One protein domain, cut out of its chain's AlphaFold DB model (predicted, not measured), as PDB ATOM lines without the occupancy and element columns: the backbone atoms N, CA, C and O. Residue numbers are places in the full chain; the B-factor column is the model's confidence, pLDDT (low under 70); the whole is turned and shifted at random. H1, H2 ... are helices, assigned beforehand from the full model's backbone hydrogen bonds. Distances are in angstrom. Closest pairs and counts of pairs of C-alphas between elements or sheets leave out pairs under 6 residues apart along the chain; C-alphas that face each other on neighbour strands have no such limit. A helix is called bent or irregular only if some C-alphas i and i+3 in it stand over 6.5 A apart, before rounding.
ATOM      1  N   PRO A  40     -12.327 -17.019  46.688       73.81
ATOM      2  CA  PRO A  40     -11.987 -16.652  45.305       73.81
ATOM      3  C   PRO A  40     -13.144 -16.049  44.496       73.81
ATOM      4  O   PRO A  40     -12.947 -15.150  43.682       73.81
ATOM      5  N   LEU A  41     -14.378 -16.522  44.713       80.62
ATOM      6  CA  LEU A  41     -15.557 -15.981  44.018       80.62
ATOM      7  C   LEU A  41     -15.938 -14.575  44.501       80.62
ATOM      8  O   LEU A  41     -16.436 -13.773  43.716       80.62
ATOM      9  N   LEU A  42     -15.697 -14.274  45.778       77.25
ATOM     10  CA  LEU A  42     -15.999 -12.968  46.362       77.25
ATOM     11  C   LEU A  42     -14.877 -11.973  46.061       77.25
ATOM     12  O   LEU A  42     -15.160 -10.820  45.749       77.25
ATOM     13  N   GLU A  43     -13.626 -12.431  46.022       72.00
ATOM     14  CA  GLU A  43     -12.461 -11.648  45.594       72.00
ATOM     15  C   GLU A  43     -12.647 -11.069  44.176       72.00
ATOM     16  O   GLU A  43     -12.297  -9.920  43.891       72.00
ATOM     17  N   VAL A  44     -13.276 -11.815  43.259       78.94
ATOM     18  CA  VAL A  44     -13.603 -11.305  41.914       78.94
ATOM     19  C   VAL A  44     -14.611 -10.152  41.973       78.94
ATOM     20  O   VAL A  44     -14.491  -9.220  41.177       78.94
ATOM     21  N   LEU A  45     -15.541 -10.167  42.931       74.50
ATOM     22  CA  LEU A  45     -16.572  -9.139  43.114       74.50
ATOM     23  C   LEU A  45     -16.079  -7.911  43.893       74.50
ATOM     24  O   LEU A  45     -16.692  -6.849  43.803       74.50
ATOM     25  N   GLN A  46     -14.968  -8.023  44.624       71.31
ATOM     26  CA  GLN A  46     -14.405  -6.906  45.381       71.31
ATOM     27  C   GLN A  46     -13.864  -5.795  44.474       71.31
ATOM     28  O   GLN A  46     -13.307  -6.028  43.399       71.31
ATOM     29  N   VAL A  47     -14.006  -4.547  44.910       65.56
ATOM     30  CA  VAL A  47     -13.443  -3.402  44.191       65.56
ATOM     31  C   VAL A  47     -11.971  -3.267  44.572       65.56
ATOM     32  O   VAL A  47     -11.649  -2.874  45.686       65.56
ATOM     33  N   ASP A  48     -11.082  -3.572  43.628       67.25
ATOM     34  CA  ASP A  48      -9.639  -3.356  43.760       67.25
ATOM     35  C   ASP A  48      -9.197  -2.324  42.718       67.25
ATOM     36  O   ASP A  48      -9.558  -2.392  41.536       67.25
ATOM     37  N   VAL A  49      -8.425  -1.342  43.172       67.56
ATOM     38  CA  VAL A  49      -7.917  -0.239  42.357       67.56
ATOM     39  C   VAL A  49      -6.724  -0.683  41.490       67.56
ATOM     40  O   VAL A  49      -6.512  -0.146  40.398       67.56
ATOM     41  N   HIS A  50      -5.965  -1.693  41.925       66.56
ATOM     42  CA  HIS A  50      -4.746  -2.173  41.273       66.56
ATOM     43  C   HIS A  50      -5.006  -3.277  40.239       66.56
ATOM     44  O   HIS A  50      -4.342  -3.319  39.194       66.56
ATOM     45  N   LEU A  51      -5.992  -4.144  40.478       76.50
ATOM     46  CA  LEU A  51      -6.369  -5.248  39.590       76.50
ATOM     47  C   LEU A  51      -7.829  -5.113  39.154       76.50
ATOM     48  O   LEU A  51      -8.721  -4.882  39.953       76.50
ATOM     49  N   SER A  52      -8.114  -5.293  37.864       83.19
ATOM     50  CA  SER A  52      -9.509  -5.378  37.399       83.19
ATOM     51  C   SER A  52     -10.098  -6.757  37.699       83.19
ATOM     52  O   SER A  52      -9.377  -7.746  37.563       83.19
ATOM     53  N   ALA A  53     -11.410  -6.842  37.943       82.25
ATOM     54  CA  ALA A  53     -12.126  -8.104  38.174       82.25
ATOM     55  C   ALA A  53     -11.803  -9.194  37.135       82.25
ATOM     56  O   ALA A  53     -11.492 -10.324  37.498       82.25
ATOM     57  N   ALA A  54     -11.735  -8.835  35.848       86.81
ATOM     58  CA  ALA A  54     -11.366  -9.767  34.777       86.81
ATOM     59  C   ALA A  54      -9.952 -10.367  34.927       86.81
ATOM     60  O   ALA A  54      -9.732 -11.527  34.592       86.81
ATOM     61  N   ARG A  55      -8.986  -9.597  35.450       88.12
ATOM     62  CA  ARG A  55      -7.612 -10.078  35.685       88.12
ATOM     63  C   ARG A  55      -7.549 -10.986  36.910       88.12
ATOM     64  O   ARG A  55      -6.887 -12.013  36.840       88.12
ATOM     65  N   ARG A  56      -8.270 -10.649  37.986       85.50
ATOM     66  CA  ARG A  56      -8.377 -11.503  39.183       85.50
ATOM     67  C   ARG A  56      -9.052 -12.836  38.874       85.50
ATOM     68  O   ARG A  56      -8.524 -13.885  39.233       85.50
ATOM     69  N   ALA A  57     -10.153 -12.802  38.121       87.62
ATOM     70  CA  ALA A  57     -10.826 -14.005  37.641       87.62
ATOM     71  C   ALA A  57      -9.877 -14.866  36.796       87.62
ATOM     72  O   ALA A  57      -9.771 -16.069  37.016       87.62
ATOM     73  N   LYS A  58      -9.122 -14.244  35.882       89.88
ATOM     74  CA  LYS A  58      -8.144 -14.948  35.046       89.88
ATOM     75  C   LYS A  58      -7.032 -15.615  35.865       89.88
ATOM     76  O   LYS A  58      -6.762 -16.788  35.637       89.88
ATOM     77  N   ILE A  59      -6.428 -14.901  36.818       86.88
ATOM     78  CA  ILE A  59      -5.384 -15.440  37.712       86.88
ATOM     79  C   ILE A  59      -5.927 -16.617  38.528       86.88
ATOM     80  O   ILE A  59      -5.282 -17.659  38.621       86.88
ATOM     81  N   SER A  60      -7.134 -16.476  39.078       85.44
ATOM     82  CA  SER A  60      -7.782 -17.535  39.857       85.44
ATOM     83  C   SER A  60      -8.048 -18.786  39.016       85.44
ATOM     84  O   SER A  60      -7.764 -19.899  39.461       85.44
ATOM     85  N   MET A  61      -8.532 -18.607  37.782       89.31
ATOM     86  CA  MET A  61      -8.773 -19.705  36.844       89.31
ATOM     87  C   MET A  61      -7.483 -20.390  36.394       89.31
ATOM     88  O   MET A  61      -7.451 -21.615  36.333       89.31
ATOM     89  N   ASP A  62      -6.407 -19.643  36.136       89.00
ATOM     90  CA  ASP A  62      -5.098 -20.229  35.812       89.00
ATOM     91  C   ASP A  62      -4.525 -21.024  36.984       89.00
ATOM     92  O   ASP A  62      -3.952 -22.092  36.781       89.00
ATOM     93  N   GLY A  63      -4.743 -20.556  38.213       85.69
ATOM     94  CA  GLY A  63      -4.387 -21.299  39.418       85.69
ATOM     95  C   GLY A  63      -5.110 -22.644  39.524       85.69
ATOM     96  O   GLY A  63      -4.497 -23.646  39.893       85.69
ATOM     97  N   LEU A  64      -6.396 -22.698  39.175       88.00
ATOM     98  CA  LEU A  64      -7.166 -23.945  39.163       88.00
ATOM     99  C   LEU A  64      -6.726 -24.869  38.023       88.00
ATOM    100  O   LEU A  64      -6.376 -26.022  38.267       88.00
ATOM    101  N   LEU A  65      -6.690 -24.355  36.791       91.38
ATOM    102  CA  LEU A  65      -6.325 -25.130  35.604       91.38
ATOM    103  C   LEU A  65      -4.896 -25.666  35.682       91.38
ATOM    104  O   LEU A  65      -4.662 -26.818  35.335       91.38
ATOM    105  N   GLY A  66      -3.951 -24.867  36.174       91.69
ATOM    106  CA  GLY A  66      -2.570 -25.304  36.329       91.69
ATOM    107  C   GLY A  66      -2.415 -26.410  37.367       91.69
ATOM    108  O   GLY A  66      -1.758 -27.409  37.096       91.69
ATOM    109  N   SER A  67      -3.104 -26.309  38.509       87.75
ATOM    110  CA  SER A  67      -3.071 -27.362  39.536       87.75
ATOM    111  C   SER A  67      -3.618 -28.691  38.994       87.75
ATOM    112  O   SER A  67      -3.042 -29.744  39.253       87.75
ATOM    113  N   LEU A  68      -4.684 -28.641  38.185       89.00
ATOM    114  CA  LEU A  68      -5.255 -29.820  37.524       89.00
ATOM    115  C   LEU A  68      -4.343 -30.385  36.429       89.00
ATOM    116  O   LEU A  68      -4.201 -31.599  36.323       89.00
ATOM    117  N   ALA A  69      -3.709 -29.525  35.632       92.38
ATOM    118  CA  ALA A  69      -2.789 -29.952  34.584       92.38
ATOM    119  C   ALA A  69      -1.542 -30.637  35.162       92.38
ATOM    120  O   ALA A  69      -1.126 -31.674  34.655       92.38
ATOM    121  N   PHE A  70      -0.973 -30.111  36.249       89.69
ATOM    122  CA  PHE A  70       0.143 -30.770  36.927       89.69
ATOM    123  C   PHE A  70      -0.281 -32.079  37.602       89.69
ATOM    124  O   PHE A  70       0.448 -33.059  37.489       89.69
ATOM    125  N   ALA A  71      -1.465 -32.148  38.224       86.62
ATOM    126  CA  ALA A  71      -1.991 -33.412  38.752       86.62
ATOM    127  C   ALA A  71      -2.148 -34.473  37.644       86.62
ATOM    128  O   ALA A  71      -1.719 -35.611  37.812       86.62
ATOM    129  N   ALA A  72      -2.676 -34.080  36.479       88.19
ATOM    130  CA  ALA A  72      -2.772 -34.942  35.301       88.19
ATOM    131  C   ALA A  72      -1.395 -35.427  34.809       88.19
ATOM    132  O   ALA A  72      -1.235 -36.602  34.476       88.19
ATOM    133  N   LEU A  73      -0.380 -34.553  34.799       88.88
ATOM    134  CA  LEU A  73       0.992 -34.940  34.455       88.88
ATOM    135  C   LEU A  73       1.564 -35.956  35.445       88.88
ATOM    136  O   LEU A  73       2.152 -36.940  35.010       88.88
ATOM    137  N   PHE A  74       1.364 -35.767  36.751       85.56
ATOM    138  CA  PHE A  74       1.848 -36.720  37.753       85.56
ATOM    139  C   PHE A  74       1.199 -38.098  37.601       85.56
ATOM    140  O   PHE A  74       1.917 -39.093  37.595       85.56
ATOM    141  N   PHE A  75      -0.116 -38.163  37.365       81.12
ATOM    142  CA  PHE A  75      -0.795 -39.435  37.076       81.12
ATOM    143  C   PHE A  75      -0.354 -40.082  35.766       81.12
ATOM    144  O   PHE A  75      -0.372 -41.306  35.652       81.12
ATOM    145  N   SER A  76       0.073 -39.277  34.792       81.44
ATOM    146  CA  SER A  76       0.610 -39.781  33.528       81.44
ATOM    147  C   SER A  76       2.021 -40.359  33.682       81.44
ATOM    148  O   SER A  76       2.346 -41.349  33.037       81.44
ATOM    149  N   VAL A  77       2.868 -39.739  34.512       81.25
ATOM    150  CA  VAL A  77       4.273 -40.143  34.710       81.25
ATOM    151  C   VAL A  77       4.391 -41.378  35.602       81.25
ATOM    152  O   VAL A  77       5.239 -42.228  35.361       81.25
ATOM    153  N   ASP A  78       3.536 -41.480  36.613       70.56
ATOM    154  CA  ASP A  78       3.563 -42.557  37.606       70.56
ATOM    155  C   ASP A  78       2.897 -43.859  37.116       70.56
ATOM    156  O   ASP A  78       3.003 -44.901  37.752       70.56
ATOM    157  N   GLY A  79       2.200 -43.824  35.973       65.88
ATOM    158  CA  GLY A  79       1.518 -44.997  35.410       65.88
ATOM    159  C   GLY A  79       0.270 -45.438  36.185       65.88
ATOM    160  O   GLY A  79      -0.362 -46.424  35.814       65.88
ATOM    161  N   SER A  80      -0.122 -44.693  37.221       64.69
ATOM    162  CA  SER A  80      -1.316 -44.930  38.038       64.69
ATOM    163  C   SER A  80      -2.631 -44.580  37.323       64.69
ATOM    164  O   SER A  80      -3.704 -44.919  37.824       64.69
ATOM    165  N   ALA A  81      -2.561 -43.945  36.147       62.94
ATOM    166  CA  ALA A  81      -3.647 -43.863  35.175       62.94
ATOM    167  C   ALA A  81      -3.244 -44.621  33.902       62.94
ATOM    168  O   ALA A  81      -2.422 -44.154  33.109       62.94
ATOM    169  N   VAL A  82      -3.811 -45.810  33.717       61.56
ATOM    170  CA  VAL A  82      -3.493 -46.680  32.586       61.56
ATOM    171  C   VAL A  82      -4.103 -46.124  31.298       61.56
ATOM    172  O   VAL A  82      -5.243 -45.655  31.282       61.56
ATOM    173  N   ALA A  83      -3.332 -46.177  30.207       64.94
ATOM    174  CA  ALA A  83      -3.837 -45.849  28.880       64.94
ATOM    175  C   ALA A  83      -4.993 -46.793  28.519       64.94
ATOM    176  O   ALA A  83      -4.830 -48.008  28.624       64.94
ATOM    177  N   SER A  84      -6.105 -46.268  28.002       60.75
ATOM    178  CA  SER A  84      -7.309 -47.039  27.618       60.75
ATOM    179  C   SER A  84      -7.077 -48.220  26.655       60.75
ATOM    180  O   SER A  84      -7.983 -49.008  26.398       60.75
ATOM    181  N   ARG A  85      -5.869 -48.347  26.095       64.44
ATOM    182  CA  ARG A  85      -5.455 -49.405  25.163       64.44
ATOM    183  C   ARG A  85      -4.662 -50.548  25.800       64.44
ATOM    184  O   ARG A  85      -4.293 -51.471  25.075       64.44
ATOM    185  N   ASN A  86      -4.355 -50.497  27.094       65.19
ATOM    186  CA  ASN A  86      -3.631 -51.587  27.746       65.19
ATOM    187  C   ASN A  86      -4.576 -52.755  28.088       65.19
ATOM    188  O   ASN A  86      -5.727 -52.526  28.452       65.19
ATOM    189  N   GLN A  94      -2.086 -50.179  42.818       64.44
ATOM    190  CA  GLN A  94      -2.798 -48.928  43.049       64.44
ATOM    191  C   GLN A  94      -1.959 -48.044  43.971       64.44
ATOM    192  O   GLN A  94      -1.514 -48.483  45.035       64.44
ATOM    193  N   GLY A  95      -1.766 -46.787  43.567       67.00
ATOM    194  CA  GLY A  95      -1.085 -45.801  44.395       67.00
ATOM    195  C   GLY A  95      -1.754 -45.694  45.767       67.00
ATOM    196  O   GLY A  95      -2.975 -45.776  45.905       67.00
ATOM    197  N   SER A  96      -0.957 -45.510  46.813       77.75
ATOM    198  CA  SER A  96      -1.502 -45.241  48.145       77.75
ATOM    199  C   SER A  96      -2.213 -43.881  48.174       77.75
ATOM    200  O   SER A  96      -1.815 -42.939  47.486       77.75
ATOM    201  N   LEU A  97      -3.234 -43.720  49.024       75.25
ATOM    202  CA  LEU A  97      -3.906 -42.424  49.238       75.25
ATOM    203  C   LEU A  97      -2.908 -41.296  49.581       75.25
ATOM    204  O   LEU A  97      -3.054 -40.158  49.138       75.25
ATOM    205  N   THR A  98      -1.852 -41.631  50.323       75.94
ATOM    206  CA  THR A  98      -0.742 -40.734  50.672       75.94
ATOM    207  C   THR A  98       0.031 -40.232  49.456       75.94
ATOM    208  O   THR A  98       0.428 -39.070  49.421       75.94
ATOM    209  N   TRP A  99       0.206 -41.071  48.436       79.56
ATOM    210  CA  TRP A  99       0.861 -40.679  47.194       79.56
ATOM    211  C   TRP A  99       0.011 -39.697  46.382       79.56
ATOM    212  O   TRP A  99       0.513 -38.668  45.935       79.56
ATOM    213  N   TYR A 100      -1.298 -39.947  46.280       76.81
ATOM    214  CA  TYR A 100      -2.239 -39.032  45.623       76.81
ATOM    215  C   TYR A 100      -2.260 -37.641  46.279       76.81
ATOM    216  O   TYR A 100      -2.296 -36.614  45.590       76.81
ATOM    217  N   LEU A 101      -2.178 -37.594  47.612       74.69
ATOM    218  CA  LEU A 101      -2.041 -36.350  48.372       74.69
ATOM    219  C   LEU A 101      -0.705 -35.652  48.084       74.69
ATOM    220  O   LEU A 101      -0.698 -34.455  47.792       74.69
ATOM    221  N   PHE A 102       0.408 -36.388  48.095       81.06
ATOM    222  CA  PHE A 102       1.733 -35.847  47.783       81.06
ATOM    223  C   PHE A 102       1.809 -35.259  46.365       81.06
ATOM    224  O   PHE A 102       2.230 -34.114  46.197       81.06
ATOM    225  N   ALA A 103       1.341 -35.999  45.356       78.50
ATOM    226  CA  ALA A 103       1.309 -35.550  43.965       78.50
ATOM    227  C   ALA A 103       0.464 -34.276  43.800       78.50
ATOM    228  O   ALA A 103       0.864 -33.341  43.104       78.50
ATOM    229  N   SER A 104      -0.667 -34.195  44.509       74.69
ATOM    230  CA  SER A 104      -1.500 -32.991  44.544       74.69
ATOM    231  C   SER A 104      -0.742 -31.804  45.151       74.69
ATOM    232  O   SER A 104      -0.755 -30.710  44.588       74.69
ATOM    233  N   VAL A 105      -0.041 -31.999  46.274       75.12
ATOM    234  CA  VAL A 105       0.763 -30.951  46.932       75.12
ATOM    235  C   VAL A 105       1.892 -30.449  46.037       75.12
ATOM    236  O   VAL A 105       2.053 -29.237  45.870       75.12
ATOM    237  N   LEU A 106       2.625 -31.360  45.404       81.69
ATOM    238  CA  LEU A 106       3.722 -31.015  44.510       81.69
ATOM    239  C   LEU A 106       3.231 -30.270  43.257       81.69
ATOM    240  O   LEU A 106       3.825 -29.260  42.873       81.69
ATOM    241  N   ALA A 107       2.102 -30.691  42.675       82.69
ATOM    242  CA  ALA A 107       1.440 -29.991  41.571       82.69
ATOM    243  C   ALA A 107       1.119 -28.529  41.909       82.69
ATOM    244  O   ALA A 107       1.269 -27.640  41.069       82.69
ATOM    245  N   MET A 108       0.735 -28.257  43.155       75.81
ATOM    246  CA  MET A 108       0.421 -26.905  43.614       75.81
ATOM    247  C   MET A 108       1.669 -26.034  43.783       75.81
ATOM    248  O   MET A 108       1.656 -24.863  43.391       75.81
ATOM    249  N   LEU A 109       2.762 -26.594  44.307       79.50
ATOM    250  CA  LEU A 109       4.040 -25.885  44.400       79.50
ATOM    251  C   LEU A 109       4.571 -25.529  43.008       79.50
ATOM    252  O   LEU A 109       4.923 -24.378  42.752       79.50
ATOM    253  N   MET A 110       4.536 -26.480  42.071       83.62
ATOM    254  CA  MET A 110       4.981 -26.245  40.696       83.62
ATOM    255  C   MET A 110       4.112 -25.214  39.966       83.62
ATOM    256  O   MET A 110       4.638 -24.379  39.230       83.62
ATOM    257  N   ASN A 111       2.801 -25.203  40.221       85.88
ATOM    258  CA  ASN A 111       1.889 -24.216  39.646       85.88
ATOM    259  C   ASN A 111       2.043 -22.799  40.241       85.88
ATOM    260  O   ASN A 111       1.586 -21.817  39.651       85.88
ATOM    261  N   SER A 112       2.713 -22.653  41.386       79.25
ATOM    262  CA  SER A 112       2.912 -21.342  42.017       79.25
ATOM    263  C   SER A 112       3.810 -20.434  41.167       79.25
ATOM    264  O   SER A 112       3.523 -19.248  41.017       79.25
ATOM    265  N   VAL A 113       4.835 -20.992  40.515       81.88
ATOM    266  CA  VAL A 113       5.777 -20.247  39.660       81.88
ATOM    267  C   VAL A 113       5.085 -19.541  38.477       81.88
ATOM    268  O   VAL A 113       5.221 -18.316  38.359       81.88
ATOM    269  N   PRO A 114       4.319 -20.232  37.606       83.62
ATOM    270  CA  PRO A 114       3.613 -19.568  36.514       83.62
ATOM    271  C   PRO A 114       2.524 -18.609  37.021       83.62
ATOM    272  O   PRO A 114       2.355 -17.535  36.444       83.62
ATOM    273  N   CYS A 115       1.846 -18.919  38.134       78.62
ATOM    274  CA  CYS A 115       0.855 -18.020  38.733       78.62
ATOM    275  C   CYS A 115       1.470 -16.698  39.219       78.62
ATOM    276  O   CYS A 115       0.916 -15.630  38.949       78.62
ATOM    277  N   ILE A 116       2.639 -16.742  39.870       79.50
ATOM    278  CA  ILE A 116       3.381 -15.546  40.299       79.50
ATOM    279  C   ILE A 116       3.756 -14.688  39.088       79.50
ATOM    280  O   ILE A 116       3.620 -13.463  39.123       79.50
ATOM    281  N   LEU A 117       4.189 -15.310  37.989       82.00
ATOM    282  CA  LEU A 117       4.546 -14.588  36.769       82.00
ATOM    283  C   LEU A 117       3.330 -13.879  36.146       82.00
ATOM    284  O   LEU A 117       3.420 -12.698  35.804       82.00
ATOM    285  N   VAL A 118       2.177 -14.554  36.066       84.31
ATOM    286  CA  VAL A 118       0.913 -13.948  35.601       84.31
ATOM    287  C   VAL A 118       0.484 -12.804  36.526       84.31
ATOM    288  O   VAL A 118       0.098 -11.737  36.045       84.31
ATOM    289  N   HIS A 119       0.600 -12.978  37.845       80.75
ATOM    290  CA  HIS A 119       0.267 -11.948  38.829       80.75
ATOM    291  C   HIS A 119       1.166 -10.705  38.691       80.75
ATOM    292  O   HIS A 119       0.676  -9.573  38.693       80.75
ATOM    293  N   ARG A 120       2.473 -10.894  38.463       80.25
ATOM    294  CA  ARG A 120       3.417  -9.794  38.194       80.25
ATOM    295  C   ARG A 120       3.049  -9.005  36.941       80.25
ATOM    296  O   ARG A 120       3.072  -7.778  36.972       80.25
ATOM    297  N   LEU A 121       2.658  -9.687  35.863       82.38
ATOM    298  CA  LEU A 121       2.193  -9.040  34.630       82.38
ATOM    299  C   LEU A 121       0.841  -8.320  34.810       82.38
ATOM    300  O   LEU A 121       0.498  -7.423  34.036       82.38
ATOM    301  N   ALA A 122       0.059  -8.700  35.825       80.19
ATOM    302  CA  ALA A 122      -1.262  -8.143  36.088       80.19
ATOM    303  C   ALA A 122      -1.236  -6.812  36.852       80.19
ATOM    304  O   ALA A 122      -2.170  -6.013  36.680       80.19
ATOM    305  N   ARG A 123      -0.202  -6.579  37.674       74.81
ATOM    306  CA  ARG A 123      -0.086  -5.407  38.556       74.81
ATOM    307  C   ARG A 123       0.027  -4.116  37.736       74.81
ATOM    308  O   ARG A 123       0.690  -4.070  36.700       74.81
ATOM    309  N   ARG A 124      -0.687  -3.070  38.160       66.69
ATOM    310  CA  ARG A 124      -0.738  -1.770  37.472       66.69
ATOM    311  C   ARG A 124      -0.042  -0.690  38.292       66.69
ATOM    312  O   ARG A 124      -0.329  -0.553  39.476       66.69
ATOM    313  N   ASP A 125       0.758   0.124  37.611       61.41
ATOM    314  CA  ASP A 125       1.273   1.393  38.131       61.41
ATOM    315  C   ASP A 125       0.294   2.537  37.798       61.41
ATOM    316  O   ASP A 125      -0.311   2.564  36.716       61.41
ATOM    317  N   PHE A 126       0.129   3.497  38.714       64.81
ATOM    318  CA  PHE A 126      -0.711   4.676  38.487       64.81
ATOM    319  C   PHE A 126      -0.051   5.647  37.498       64.81
ATOM    320  O   PHE A 126       1.109   6.023  37.650       64.81
ATOM    321  N   VAL A 127      -0.808   6.091  36.487       56.72
ATOM    322  CA  VAL A 127      -0.341   7.080  35.500       56.72
ATOM    323  C   VAL A 127      -0.457   8.476  36.111       56.72
ATOM    324  O   VAL A 127      -1.563   8.988  36.294       56.72
ATOM    325  N   GLN A 128       0.676   9.103  36.417       56.88
ATOM    326  CA  GLN A 128       0.718  10.478  36.914       56.88
ATOM    327  C   GLN A 128       0.582  11.475  35.749       56.88
ATOM    328  O   GLN A 128       1.183  11.315  34.688       56.88
ATOM    329  N   ARG A 129      -0.224  12.532  35.930       47.66
ATOM    330  CA  ARG A 129      -0.601  13.476  34.855       47.66
ATOM    331  C   ARG A 129       0.515  14.452  34.439       47.66
ATOM    332  O   ARG A 129       0.347  15.174  33.458       47.66
ATOM    333  N   ARG A 130       1.652  14.503  35.139       52.00
ATOM    334  CA  ARG A 130       2.748  15.438  34.841       52.00
ATOM    335  C   ARG A 130       3.913  14.700  34.163       52.00
ATOM    336  O   ARG A 130       4.622  13.945  34.804       52.00
ATOM    337  N   GLN A 131       4.053  14.963  32.855       48.72
ATOM    338  CA  GLN A 131       5.059  14.497  31.876       48.72
ATOM    339  C   GLN A 131       4.961  13.051  31.327       48.72
ATOM    340  O   GLN A 131       4.852  12.063  32.038       48.72
ATOM    341  N   ASN A 132       5.036  12.943  29.990       64.25
ATOM    342  CA  ASN A 132       5.100  11.707  29.186       64.25
ATOM    343  C   ASN A 132       3.905  10.738  29.274       64.25
ATOM    344  O   ASN A 132       4.064   9.526  29.110       64.25
ATOM    345  N   TRP A 133       2.684  11.262  29.433       72.06
ATOM    346  CA  TRP A 133       1.456  10.457  29.538       72.06
ATOM    347  C   TRP A 133       1.255   9.471  28.374       72.06
ATOM    348  O   TRP A 133       0.788   8.358  28.598       72.06
ATOM    349  N   ARG A 134       1.653   9.830  27.142       79.19
ATOM    350  CA  ARG A 134       1.545   8.946  25.964       79.19
ATOM    351  C   ARG A 134       2.447   7.717  26.074       79.19
ATOM    352  O   ARG A 134       2.013   6.618  25.750       79.19
ATOM    353  N   LEU A 135       3.673   7.891  26.567       77.88
ATOM    354  CA  LEU A 135       4.638   6.803  26.729       77.88
ATOM    355  C   LEU A 135       4.246   5.887  27.899       77.88
ATOM    356  O   LEU A 135       4.335   4.666  27.790       77.88
ATOM    357  N   GLN A 136       3.750   6.469  28.995       76.94
ATOM    358  CA  GLN A 136       3.202   5.716  30.129       76.94
ATOM    359  C   GLN A 136       1.959   4.915  29.718       76.94
ATOM    360  O   GLN A 136       1.822   3.746  30.078       76.94
ATOM    361  N   LEU A 137       1.080   5.512  28.904       80.19
ATOM    362  CA  LEU A 137      -0.093   4.833  28.368       80.19
ATOM    363  C   LEU A 137       0.316   3.698  27.418       80.19
ATOM    364  O   LEU A 137      -0.184   2.591  27.571       80.19
ATOM    365  N   ALA A 138       1.271   3.920  26.508       82.81
ATOM    366  CA  ALA A 138       1.786   2.879  25.617       82.81
ATOM    367  C   ALA A 138       2.402   1.698  26.389       82.81
ATOM    368  O   ALA A 138       2.072   0.546  26.112       82.81
ATOM    369  N   ARG A 139       3.215   1.965  27.423       81.81
ATOM    370  CA  ARG A 139       3.741   0.922  28.326       81.81
ATOM    371  C   ARG A 139       2.626   0.165  29.045       81.81
ATOM    372  O   ARG A 139       2.704  -1.052  29.175       81.81
ATOM    373  N   ARG A 140       1.563   0.856  29.467       80.56
ATOM    374  CA  ARG A 140       0.387   0.229  30.090       80.56
ATOM    375  C   ARG A 140      -0.369  -0.679  29.119       80.56
ATOM    376  O   ARG A 140      -0.783  -1.769  29.512       80.56
ATOM    377  N   TRP A 141      -0.556  -0.240  27.877       84.75
ATOM    378  CA  TRP A 141      -1.162  -1.060  26.827       84.75
ATOM    379  C   TRP A 141      -0.318  -2.300  26.546       84.75
ATOM    380  O   TRP A 141      -0.861  -3.401  26.543       84.75
ATOM    381  N   LEU A 142       1.002  -2.134  26.423       86.62
ATOM    382  CA  LEU A 142       1.932  -3.240  26.219       86.62
ATOM    383  C   LEU A 142       1.892  -4.238  27.383       86.62
ATOM    384  O   LEU A 142       1.719  -5.427  27.150       86.62
ATOM    385  N   GLY A 143       1.943  -3.767  28.633       86.31
ATOM    386  CA  GLY A 143       1.820  -4.639  29.807       86.31
ATOM    387  C   GLY A 143       0.483  -5.386  29.854       86.31
ATOM    388  O   GLY A 143       0.438  -6.569  30.181       86.31
ATOM    389  N   SER A 144      -0.615  -4.733  29.454       89.19
ATOM    390  CA  SER A 144      -1.918  -5.399  29.344       89.19
ATOM    391  C   SER A 144      -1.956  -6.451  28.237       89.19
ATOM    392  O   SER A 144      -2.576  -7.493  28.435       89.19
ATOM    393  N   LEU A 145      -1.323  -6.185  27.094       90.75
ATOM    394  CA  LEU A 145      -1.216  -7.138  25.992       90.75
ATOM    395  C   LEU A 145      -0.386  -8.353  26.420       90.75
ATOM    396  O   LEU A 145      -0.855  -9.477  26.289       90.75
ATOM    397  N   CYS A 146       0.783  -8.131  27.032       89.75
ATOM    398  CA  CYS A 146       1.637  -9.193  27.559       89.75
ATOM    399  C   CYS A 146       0.903 -10.074  28.578       89.75
ATOM    400  O   CYS A 146       0.969 -11.295  28.464       89.75
ATOM    401  N   PHE A 147       0.169  -9.478  29.526       92.94
ATOM    402  CA  PHE A 147      -0.635 -10.227  30.498       92.94
ATOM    403  C   PHE A 147      -1.638 -11.167  29.817       92.94
ATOM    404  O   PHE A 147      -1.693 -12.350  30.144       92.94
ATOM    405  N   TRP A 148      -2.427 -10.657  28.865       93.75
ATOM    406  CA  TRP A 148      -3.468 -11.457  28.220       93.75
ATOM    407  C   TRP A 148      -2.899 -12.501  27.264       93.75
ATOM    408  O   TRP A 148      -3.365 -13.635  27.286       93.75
ATOM    409  N   SER A 149      -1.881 -12.160  26.471       92.56
ATOM    410  CA  SER A 149      -1.231 -13.109  25.564       92.56
ATOM    411  C   SER A 149      -0.556 -14.246  26.330       92.56
ATOM    412  O   SER A 149      -0.789 -15.411  26.015       92.56
ATOM    413  N   PHE A 150       0.225 -13.925  27.368       92.56
ATOM    414  CA  PHE A 150       0.889 -14.934  28.194       92.56
ATOM    415  C   PHE A 150      -0.124 -15.773  28.976       92.56
ATOM    416  O   PHE A 150      -0.084 -17.000  28.920       92.56
ATOM    417  N   GLY A 151      -1.082 -15.124  29.643       92.88
ATOM    418  CA  GLY A 151      -2.123 -15.813  30.398       92.88
ATOM    419  C   GLY A 151      -2.966 -16.740  29.519       92.88
ATOM    420  O   GLY A 151      -3.253 -17.861  29.925       92.88
ATOM    421  N   LEU A 152      -3.379 -16.313  28.321       94.19
ATOM    422  CA  LEU A 152      -4.175 -17.151  27.415       94.19
ATOM    423  C   LEU A 152      -3.366 -18.327  26.854       94.19
ATOM    424  O   LEU A 152      -3.891 -19.439  26.769       94.19
ATOM    425  N   GLY A 153      -2.092 -18.100  26.516       94.94
ATOM    426  CA  GLY A 153      -1.183 -19.168  26.097       94.94
ATOM    427  C   GLY A 153      -1.023 -20.227  27.189       94.94
ATOM    428  O   GLY A 153      -1.159 -21.419  26.922       94.94
ATOM    429  N   LEU A 154      -0.842 -19.783  28.435       93.44
ATOM    430  CA  LEU A 154      -0.728 -20.660  29.595       93.44
ATOM    431  C   LEU A 154      -2.015 -21.469  29.846       93.44
ATOM    432  O   LEU A 154      -1.937 -22.682  30.019       93.44
ATOM    433  N   SER A 155      -3.204 -20.850  29.812       94.75
ATOM    434  CA  SER A 155      -4.467 -21.599  29.960       94.75
ATOM    435  C   SER A 155      -4.658 -22.631  28.857       94.75
ATOM    436  O   SER A 155      -5.097 -23.742  29.134       94.75
ATOM    437  N   THR A 156      -4.331 -22.267  27.614       95.81
ATOM    438  CA  THR A 156      -4.433 -23.175  26.466       95.81
ATOM    439  C   THR A 156      -3.542 -24.394  26.674       95.81
ATOM    440  O   THR A 156      -4.005 -25.517  26.504       95.81
ATOM    441  N   LEU A 157      -2.297 -24.190  27.114       95.00
ATOM    442  CA  LEU A 157      -1.378 -25.283  27.426       95.00
ATOM    443  C   LEU A 157      -1.936 -26.203  28.521       95.00
ATOM    444  O   LEU A 157      -1.953 -27.418  28.343       95.00
ATOM    445  N   HIS A 158      -2.438 -25.638  29.622       94.62
ATOM    446  CA  HIS A 158      -3.043 -26.427  30.698       94.62
ATOM    447  C   HIS A 158      -4.251 -27.239  30.217       94.62
ATOM    448  O   HIS A 158      -4.357 -28.423  30.524       94.62
ATOM    449  N   LEU A 159      -5.140 -26.632  29.427       95.00
ATOM    450  CA  LEU A 159      -6.303 -27.320  28.868       95.00
ATOM    451  C   LEU A 159      -5.905 -28.445  27.911       95.00
ATOM    452  O   LEU A 159      -6.528 -29.501  27.947       95.00
ATOM    453  N   LEU A 160      -4.865 -28.255  27.093       95.50
ATOM    454  CA  LEU A 160      -4.348 -29.302  26.208       95.50
ATOM    455  C   LEU A 160      -3.794 -30.491  26.997       95.50
ATOM    456  O   LEU A 160      -4.091 -31.630  26.650       95.50
ATOM    457  N   ILE A 161      -3.041 -30.235  28.071       93.19
ATOM    458  CA  ILE A 161      -2.519 -31.285  28.960       93.19
ATOM    459  C   ILE A 161      -3.670 -32.072  29.595       93.19
ATOM    460  O   ILE A 161      -3.686 -33.299  29.532       93.19
ATOM    461  N   ILE A 162      -4.660 -31.371  30.158       92.75
ATOM    462  CA  ILE A 162      -5.827 -32.004  30.785       92.75
ATOM    463  C   ILE A 162      -6.623 -32.810  29.751       92.75
ATOM    464  O   ILE A 162      -6.990 -33.949  30.018       92.75
ATOM    465  N   ALA A 163      -6.874 -32.252  28.564       92.62
ATOM    466  CA  ALA A 163      -7.620 -32.931  27.509       92.62
ATOM    467  C   ALA A 163      -6.888 -34.179  26.990       92.62
ATOM    468  O   ALA A 163      -7.520 -35.213  26.800       92.62
ATOM    469  N   ALA A 164      -5.567 -34.101  26.800       90.12
ATOM    470  CA  ALA A 164      -4.751 -35.241  26.389       90.12
ATOM    471  C   ALA A 164      -4.772 -36.361  27.439       90.12
ATOM    472  O   ALA A 164      -4.901 -37.531  27.088       90.12
ATOM    473  N   PHE A 165      -4.702 -35.999  28.720       89.50
ATOM    474  CA  PHE A 165      -4.810 -36.947  29.823       89.50
ATOM    475  C   PHE A 165      -6.190 -37.612  29.882       89.50
ATOM    476  O   PHE A 165      -6.279 -38.836  29.911       89.50
ATOM    477  N   LEU A 166      -7.266 -36.821  29.822       88.00
ATOM    478  CA  LEU A 166      -8.641 -37.329  29.818       88.00
ATOM    479  C   LEU A 166      -8.919 -38.246  28.625       88.00
ATOM    480  O   LEU A 166      -9.585 -39.262  28.785       88.00
ATOM    481  N   ALA A 167      -8.386 -37.924  27.445       87.44
ATOM    482  CA  ALA A 167      -8.527 -38.761  26.255       87.44
ATOM    483  C   ALA A 167      -7.802 -40.114  26.377       87.44
ATOM    484  O   ALA A 167      -8.142 -41.057  25.664       87.44
ATOM    485  N   ASN A 168      -6.798 -40.205  27.251       84.75
ATOM    486  CA  ASN A 168      -6.002 -41.410  27.462       84.75
ATOM    487  C   ASN A 168      -6.460 -42.239  28.676       84.75
ATOM    488  O   ASN A 168      -5.991 -43.358  28.847       84.75
ATOM    489  N   MET A 169      -7.357 -41.718  29.512       83.94
ATOM    490  CA  MET A 169      -7.766 -42.343  30.772       83.94
ATOM    491  C   MET A 169      -8.674 -43.565  30.549       83.94
ATOM    492  O   MET A 169      -9.635 -43.493  29.786       83.94
ATOM    493  N   GLY A 170      -8.371 -44.682  31.220       80.69
ATOM    494  CA  GLY A 170      -9.245 -45.860  31.294       80.69
ATOM    495  C   GLY A 170     -10.441 -45.678  32.242       80.69
ATOM    496  O   GLY A 170     -10.391 -44.870  33.175       80.69
ATOM    497  N   GLU A 171     -11.506 -46.458  32.028       79.00
ATOM    498  CA  GLU A 171     -12.763 -46.344  32.784       79.00
ATOM    499  C   GLU A 171     -12.587 -46.602  34.289       79.00
ATOM    500  O   GLU A 171     -13.233 -45.935  35.103       79.00
ATOM    501  N   GLU A 172     -11.667 -47.492  34.683       74.69
ATOM    502  CA  GLU A 172     -11.385 -47.774  36.096       74.69
ATOM    503  C   GLU A 172     -10.784 -46.584  36.872       74.69
ATOM    504  O   GLU A 172     -10.906 -46.516  38.097       74.69
ATOM    505  N   HIS A 173     -10.178 -45.608  36.186       76.50
ATOM    506  CA  HIS A 173      -9.471 -44.485  36.816       76.50
ATOM    507  C   HIS A 173     -10.291 -43.193  36.888       76.50
ATOM    508  O   HIS A 173      -9.872 -42.229  37.540       76.50
ATOM    509  N   HIS A 174     -11.487 -43.174  36.289       83.31
ATOM    510  CA  HIS A 174     -12.373 -42.009  36.286       83.31
ATOM    511  C   HIS A 174     -12.658 -41.493  37.704       83.31
ATOM    512  O   HIS A 174     -12.632 -40.287  37.951       83.31
ATOM    513  N   TRP A 175     -12.881 -42.394  38.664       81.69
ATOM    514  CA  TRP A 175     -13.193 -42.010  40.041       81.69
ATOM    515  C   TRP A 175     -12.006 -41.362  40.770       81.69
ATOM    516  O   TRP A 175     -12.186 -40.374  41.482       81.69
ATOM    517  N   VAL A 176     -10.785 -41.860  40.555       80.00
ATOM    518  CA  VAL A 176      -9.559 -41.321  41.175       80.00
ATOM    519  C   VAL A 176      -9.264 -39.910  40.663       80.00
ATOM    520  O   VAL A 176      -8.898 -39.012  41.432       80.00
ATOM    521  N   TRP A 177      -9.493 -39.681  39.370       83.69
ATOM    522  CA  TRP A 177      -9.409 -38.346  38.792       83.69
ATOM    523  C   TRP A 177     -10.477 -37.403  39.353       83.69
ATOM    524  O   TRP A 177     -10.147 -36.292  39.768       83.69
ATOM    525  N   MET A 178     -11.737 -37.844  39.432       84.88
ATOM    526  CA  MET A 178     -12.821 -37.043  40.013       84.88
ATOM    527  C   MET A 178     -12.555 -36.690  41.479       84.88
ATOM    528  O   MET A 178     -12.831 -35.564  41.903       84.88
ATOM    529  N   PHE A 179     -11.958 -37.606  42.243       82.62
ATOM    530  CA  PHE A 179     -11.511 -37.346  43.607       82.62
ATOM    531  C   PHE A 179     -10.416 -36.271  43.645       82.62
ATOM    532  O   PHE A 179     -10.553 -35.281  44.361       82.62
ATOM    533  N   SER A 180      -9.379 -36.398  42.813       79.00
ATOM    534  CA  SER A 180      -8.279 -35.422  42.731       79.00
ATOM    535  C   SER A 180      -8.764 -34.030  42.305       79.00
ATOM    536  O   SER A 180      -8.395 -33.019  42.903       79.00
ATOM    537  N   PHE A 181      -9.668 -33.970  41.324       84.62
ATOM    538  CA  PHE A 181     -10.340 -32.742  40.899       84.62
ATOM    539  C   PHE A 181     -11.129 -32.099  42.047       84.62
ATOM    540  O   PHE A 181     -11.016 -30.894  42.293       84.62
ATOM    541  N   THR A 182     -11.882 -32.911  42.791       85.19
ATOM    542  CA  THR A 182     -12.656 -32.461  43.954       85.19
ATOM    543  C   THR A 182     -11.743 -31.907  45.044       85.19
ATOM    544  O   THR A 182     -12.037 -30.845  45.586       85.19
ATOM    545  N   VAL A 183     -10.606 -32.551  45.323       81.12
ATOM    546  CA  VAL A 183      -9.613 -32.077  46.303       81.12
ATOM    547  C   VAL A 183      -9.034 -30.716  45.903       81.12
ATOM    548  O   VAL A 183      -8.946 -29.822  46.746       81.12
ATOM    549  N   VAL A 184      -8.697 -30.511  44.624       82.00
ATOM    550  CA  VAL A 184      -8.169 -29.225  44.128       82.00
ATOM    551  C   VAL A 184      -9.195 -28.098  44.290       82.00
ATOM    552  O   VAL A 184      -8.855 -27.015  44.780       82.00
ATOM    553  N   ILE A 185     -10.461 -28.346  43.933       85.12
ATOM    554  CA  ILE A 185     -11.542 -27.362  44.090       85.12
ATOM    555  C   ILE A 185     -11.834 -27.095  45.566       85.12
ATOM    556  O   ILE A 185     -11.879 -25.936  45.983       85.12
ATOM    557  N   PHE A 186     -11.998 -28.151  46.363       84.94
ATOM    558  CA  PHE A 186     -12.290 -28.059  47.789       84.94
ATOM    559  C   PHE A 186     -11.194 -27.292  48.526       84.94
ATOM    560  O   PHE A 186     -11.484 -26.398  49.319       84.94
ATOM    561  N   ARG A 187      -9.922 -27.541  48.202       81.06
ATOM    562  CA  ARG A 187      -8.821 -26.766  48.770       81.06
ATOM    563  C   ARG A 187      -8.948 -25.280  48.445       81.06
ATOM    564  O   ARG A 187      -8.821 -24.452  49.344       81.06
ATOM    565  N   LYS A 188      -9.160 -24.932  47.174       80.38
ATOM    566  CA  LYS A 188      -9.170 -23.532  46.727       80.38
ATOM    567  C   LYS A 188     -10.375 -22.757  47.272       80.38
ATOM    568  O   LYS A 188     -10.228 -21.584  47.592       80.38
ATOM    569  N   LEU A 189     -11.539 -23.401  47.370       82.44
ATOM    570  CA  LEU A 189     -12.786 -22.763  47.803       82.44
ATOM    571  C   LEU A 189     -13.020 -22.826  49.317       82.44
ATOM    572  O   LEU A 189     -13.703 -21.957  49.847       82.44
ATOM    573  N   VAL A 190     -12.475 -23.830  50.009       83.00
ATOM    574  CA  VAL A 190     -12.773 -24.089  51.428       83.00
ATOM    575  C   VAL A 190     -11.513 -24.016  52.285       83.00
ATOM    576  O   VAL A 190     -11.447 -23.188  53.188       83.00
ATOM    577  N   ILE A 191     -10.487 -24.821  51.993       80.50
ATOM    578  CA  ILE A 191      -9.295 -24.904  52.860       80.50
ATOM    579  C   ILE A 191      -8.531 -23.577  52.891       80.50
ATOM    580  O   ILE A 191      -8.197 -23.100  53.967       80.50
ATOM    581  N   VAL A 192      -8.268 -22.952  51.740       75.62
ATOM    582  CA  VAL A 192      -7.493 -21.698  51.676       75.62
ATOM    583  C   VAL A 192      -8.186 -20.551  52.432       75.62
ATOM    584  O   VAL A 192      -7.522 -19.935  53.265       75.62
ATOM    585  N   PRO A 193      -9.494 -20.282  52.247       78.44
ATOM    586  CA  PRO A 193     -10.195 -19.278  53.053       78.44
ATOM    587  C   PRO A 193     -10.220 -19.591  54.555       78.44
ATOM    588  O   PRO A 193     -10.070 -18.683  55.374       78.44
ATOM    589  N   LEU A 194     -10.363 -20.869  54.929       77.25
ATOM    590  CA  LEU A 194     -10.329 -21.295  56.332       77.25
ATOM    591  C   LEU A 194      -8.939 -21.134  56.953       77.25
ATOM    592  O   LEU A 194      -8.842 -20.676  58.085       77.25
ATOM    593  N   LEU A 195      -7.872 -21.454  56.218       72.00
ATOM    594  CA  LEU A 195      -6.496 -21.238  56.664       72.00
ATOM    595  C   LEU A 195      -6.175 -19.747  56.763       72.00
ATOM    596  O   LEU A 195      -5.601 -19.330  57.759       72.00
ATOM    597  N   ALA A 196      -6.598 -18.921  55.804       65.88
ATOM    598  CA  ALA A 196      -6.451 -17.467  55.898       65.88
ATOM    599  C   ALA A 196      -7.166 -16.902  57.141       65.88
ATOM    600  O   ALA A 196      -6.634 -16.039  57.840       65.88
ATOM    601  N   CYS A 197      -8.344 -17.443  57.470       70.31
ATOM    602  CA  CYS A 197      -9.055 -17.140  58.710       70.31
ATOM    603  C   CYS A 197      -8.282 -17.627  59.952       70.31
ATOM    604  O   CYS A 197      -8.119 -16.872  60.910       70.31
ATOM    605  N   ALA A 198      -7.741 -18.847  59.922       67.69
ATOM    606  CA  ALA A 198      -6.990 -19.444  61.025       67.69
ATOM    607  C   ALA A 198      -5.656 -18.731  61.301       67.69
ATOM    608  O   ALA A 198      -5.353 -18.434  62.448       67.69
ATOM    609  N   PHE A 199      -4.874 -18.390  60.276       64.06
ATOM    610  CA  PHE A 199      -3.585 -17.707  60.438       64.06
ATOM    611  C   PHE A 199      -3.732 -16.236  60.836       64.06
ATOM    612  O   PHE A 199      -2.829 -15.687  61.464       64.06
ATOM    613  N   SER A 200      -4.897 -15.622  60.600       59.16
ATOM    614  CA  SER A 200      -5.213 -14.312  61.182       59.16
ATOM    615  C   SER A 200      -5.358 -14.326  62.719       59.16
ATOM    616  O   SER A 200      -5.433 -13.257  63.314       59.16
ATOM    617  N   LEU A 201      -5.339 -15.508  63.366       50.88
ATOM    618  CA  LEU A 201      -5.301 -15.696  64.831       50.88
ATOM    619  C   LEU A 201      -3.881 -15.740  65.426       50.88
ATOM    620  O   LEU A 201      -3.745 -15.712  66.648       50.88
ATOM    621  N   GLY A 202      -2.833 -15.855  64.601       51.34
ATOM    622  CA  GLY A 202      -1.452 -16.067  65.063       51.34
ATOM    623  C   GLY A 202      -0.947 -15.071  66.122       51.34
ATOM    624  O   GLY A 202      -0.298 -15.511  67.071       51.34
TER     625      GLY A 202
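Overview. This is residues 40 to 86 and 94 to 202 of the 732 residues of the protein "SYT4 protein" of Symbiodinium natans (UniProt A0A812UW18). Three long helices, H2, H3 and H4, form a loose up-and-down bundle, each running against the one before it, with H4 reaching well past the other two at its first end. A fourth long helix, H5, slants away from H2, its last residues sticking out with residues 196 to 202, and the short H1 folds back beside the beginning of H2. The printed part has 156 residues with five named helices, H1 to H5 in that order, and no named strand; the class is all helix. The whole is loose, with a radius of gyration of the C-alphas of 19.1 A, and flat, spanning 67 by 42 by 21 A.

Arrangement. H1, residues 40 to 45, and H2, residues 53 to 77, form a helical hairpin at a shallow tilt of 19 degrees; H1 touches residues 53 to 60 of H2 alone, and the closest C-alphas, of Val 44 and Ala 53, are 5.1 A apart. H2 is the hub, touching four helices. It touches H3, residues 97 to 122, opposite ways at a steep tilt of 37 degrees, only just past shallow; the closest C-alphas, of Phe 70 and Ala 107, are 4.9 A apart. H3 and H4, residues 133 to 168, form a helical hairpin at a shallow tilt of 22 degrees, touching with residues 118 to 122 and 143 to 151 alone; the closest C-alphas, of Leu 121 and Phe 147, are 5.1 A apart. H4 touches H2 with residues 151 to 165 alone, the same way at a shallow tilt of 33 degrees, only just short of steep; the closest C-alphas, of Ala 69 and His 158, are 5.3 A apart. H5, residues 171 to 199, touches H2 opposite ways at a steep tilt of 45 degrees, the closest C-alphas, of Leu 68 and Phe 181, being 6.8 A apart; here residues 64 to 71 of H2 and 180 to 188 of H5 alone take part. H4 and H5 are apart. Every O i to N i+4 pair is within hydrogen-bond range in H2 and H4, against 1 of 2 in H1, 20 of 22 in H3 and 21 of 25 in H5.

Along the chain. H1 begins at C-alpha 40, (-11.987, -16.652, 45.305). From first to last C-alpha H2 measures 36.2 A, H3 36.8 A, H4 52.4 A and H5 40.9 A. H4 begins at C-alpha 133, (1.456, 10.457, 29.538). H5 is irregular, with C-alphas 172 and 175 7.2 A apart, and ends at C-alpha 199, (-3.585, -17.707, 60.438).

Size, cuts and confidence. The C-alphas farthest apart, of Asn 86 and Arg 130, are 67.7 A apart. Residues 87 to 93, in the link from H2 to H3, are not printed, and C-alphas 86 and 94 are 15.6 A apart across this cut. Of the links that are printed whole, H4 to H5 is tight, H1 to H2 and H3 to H4 are short, and none is long. The mean pLDDT of the printed part is 79.5; 29 residues are under 70, among them 79 to 86 and 124 to 132.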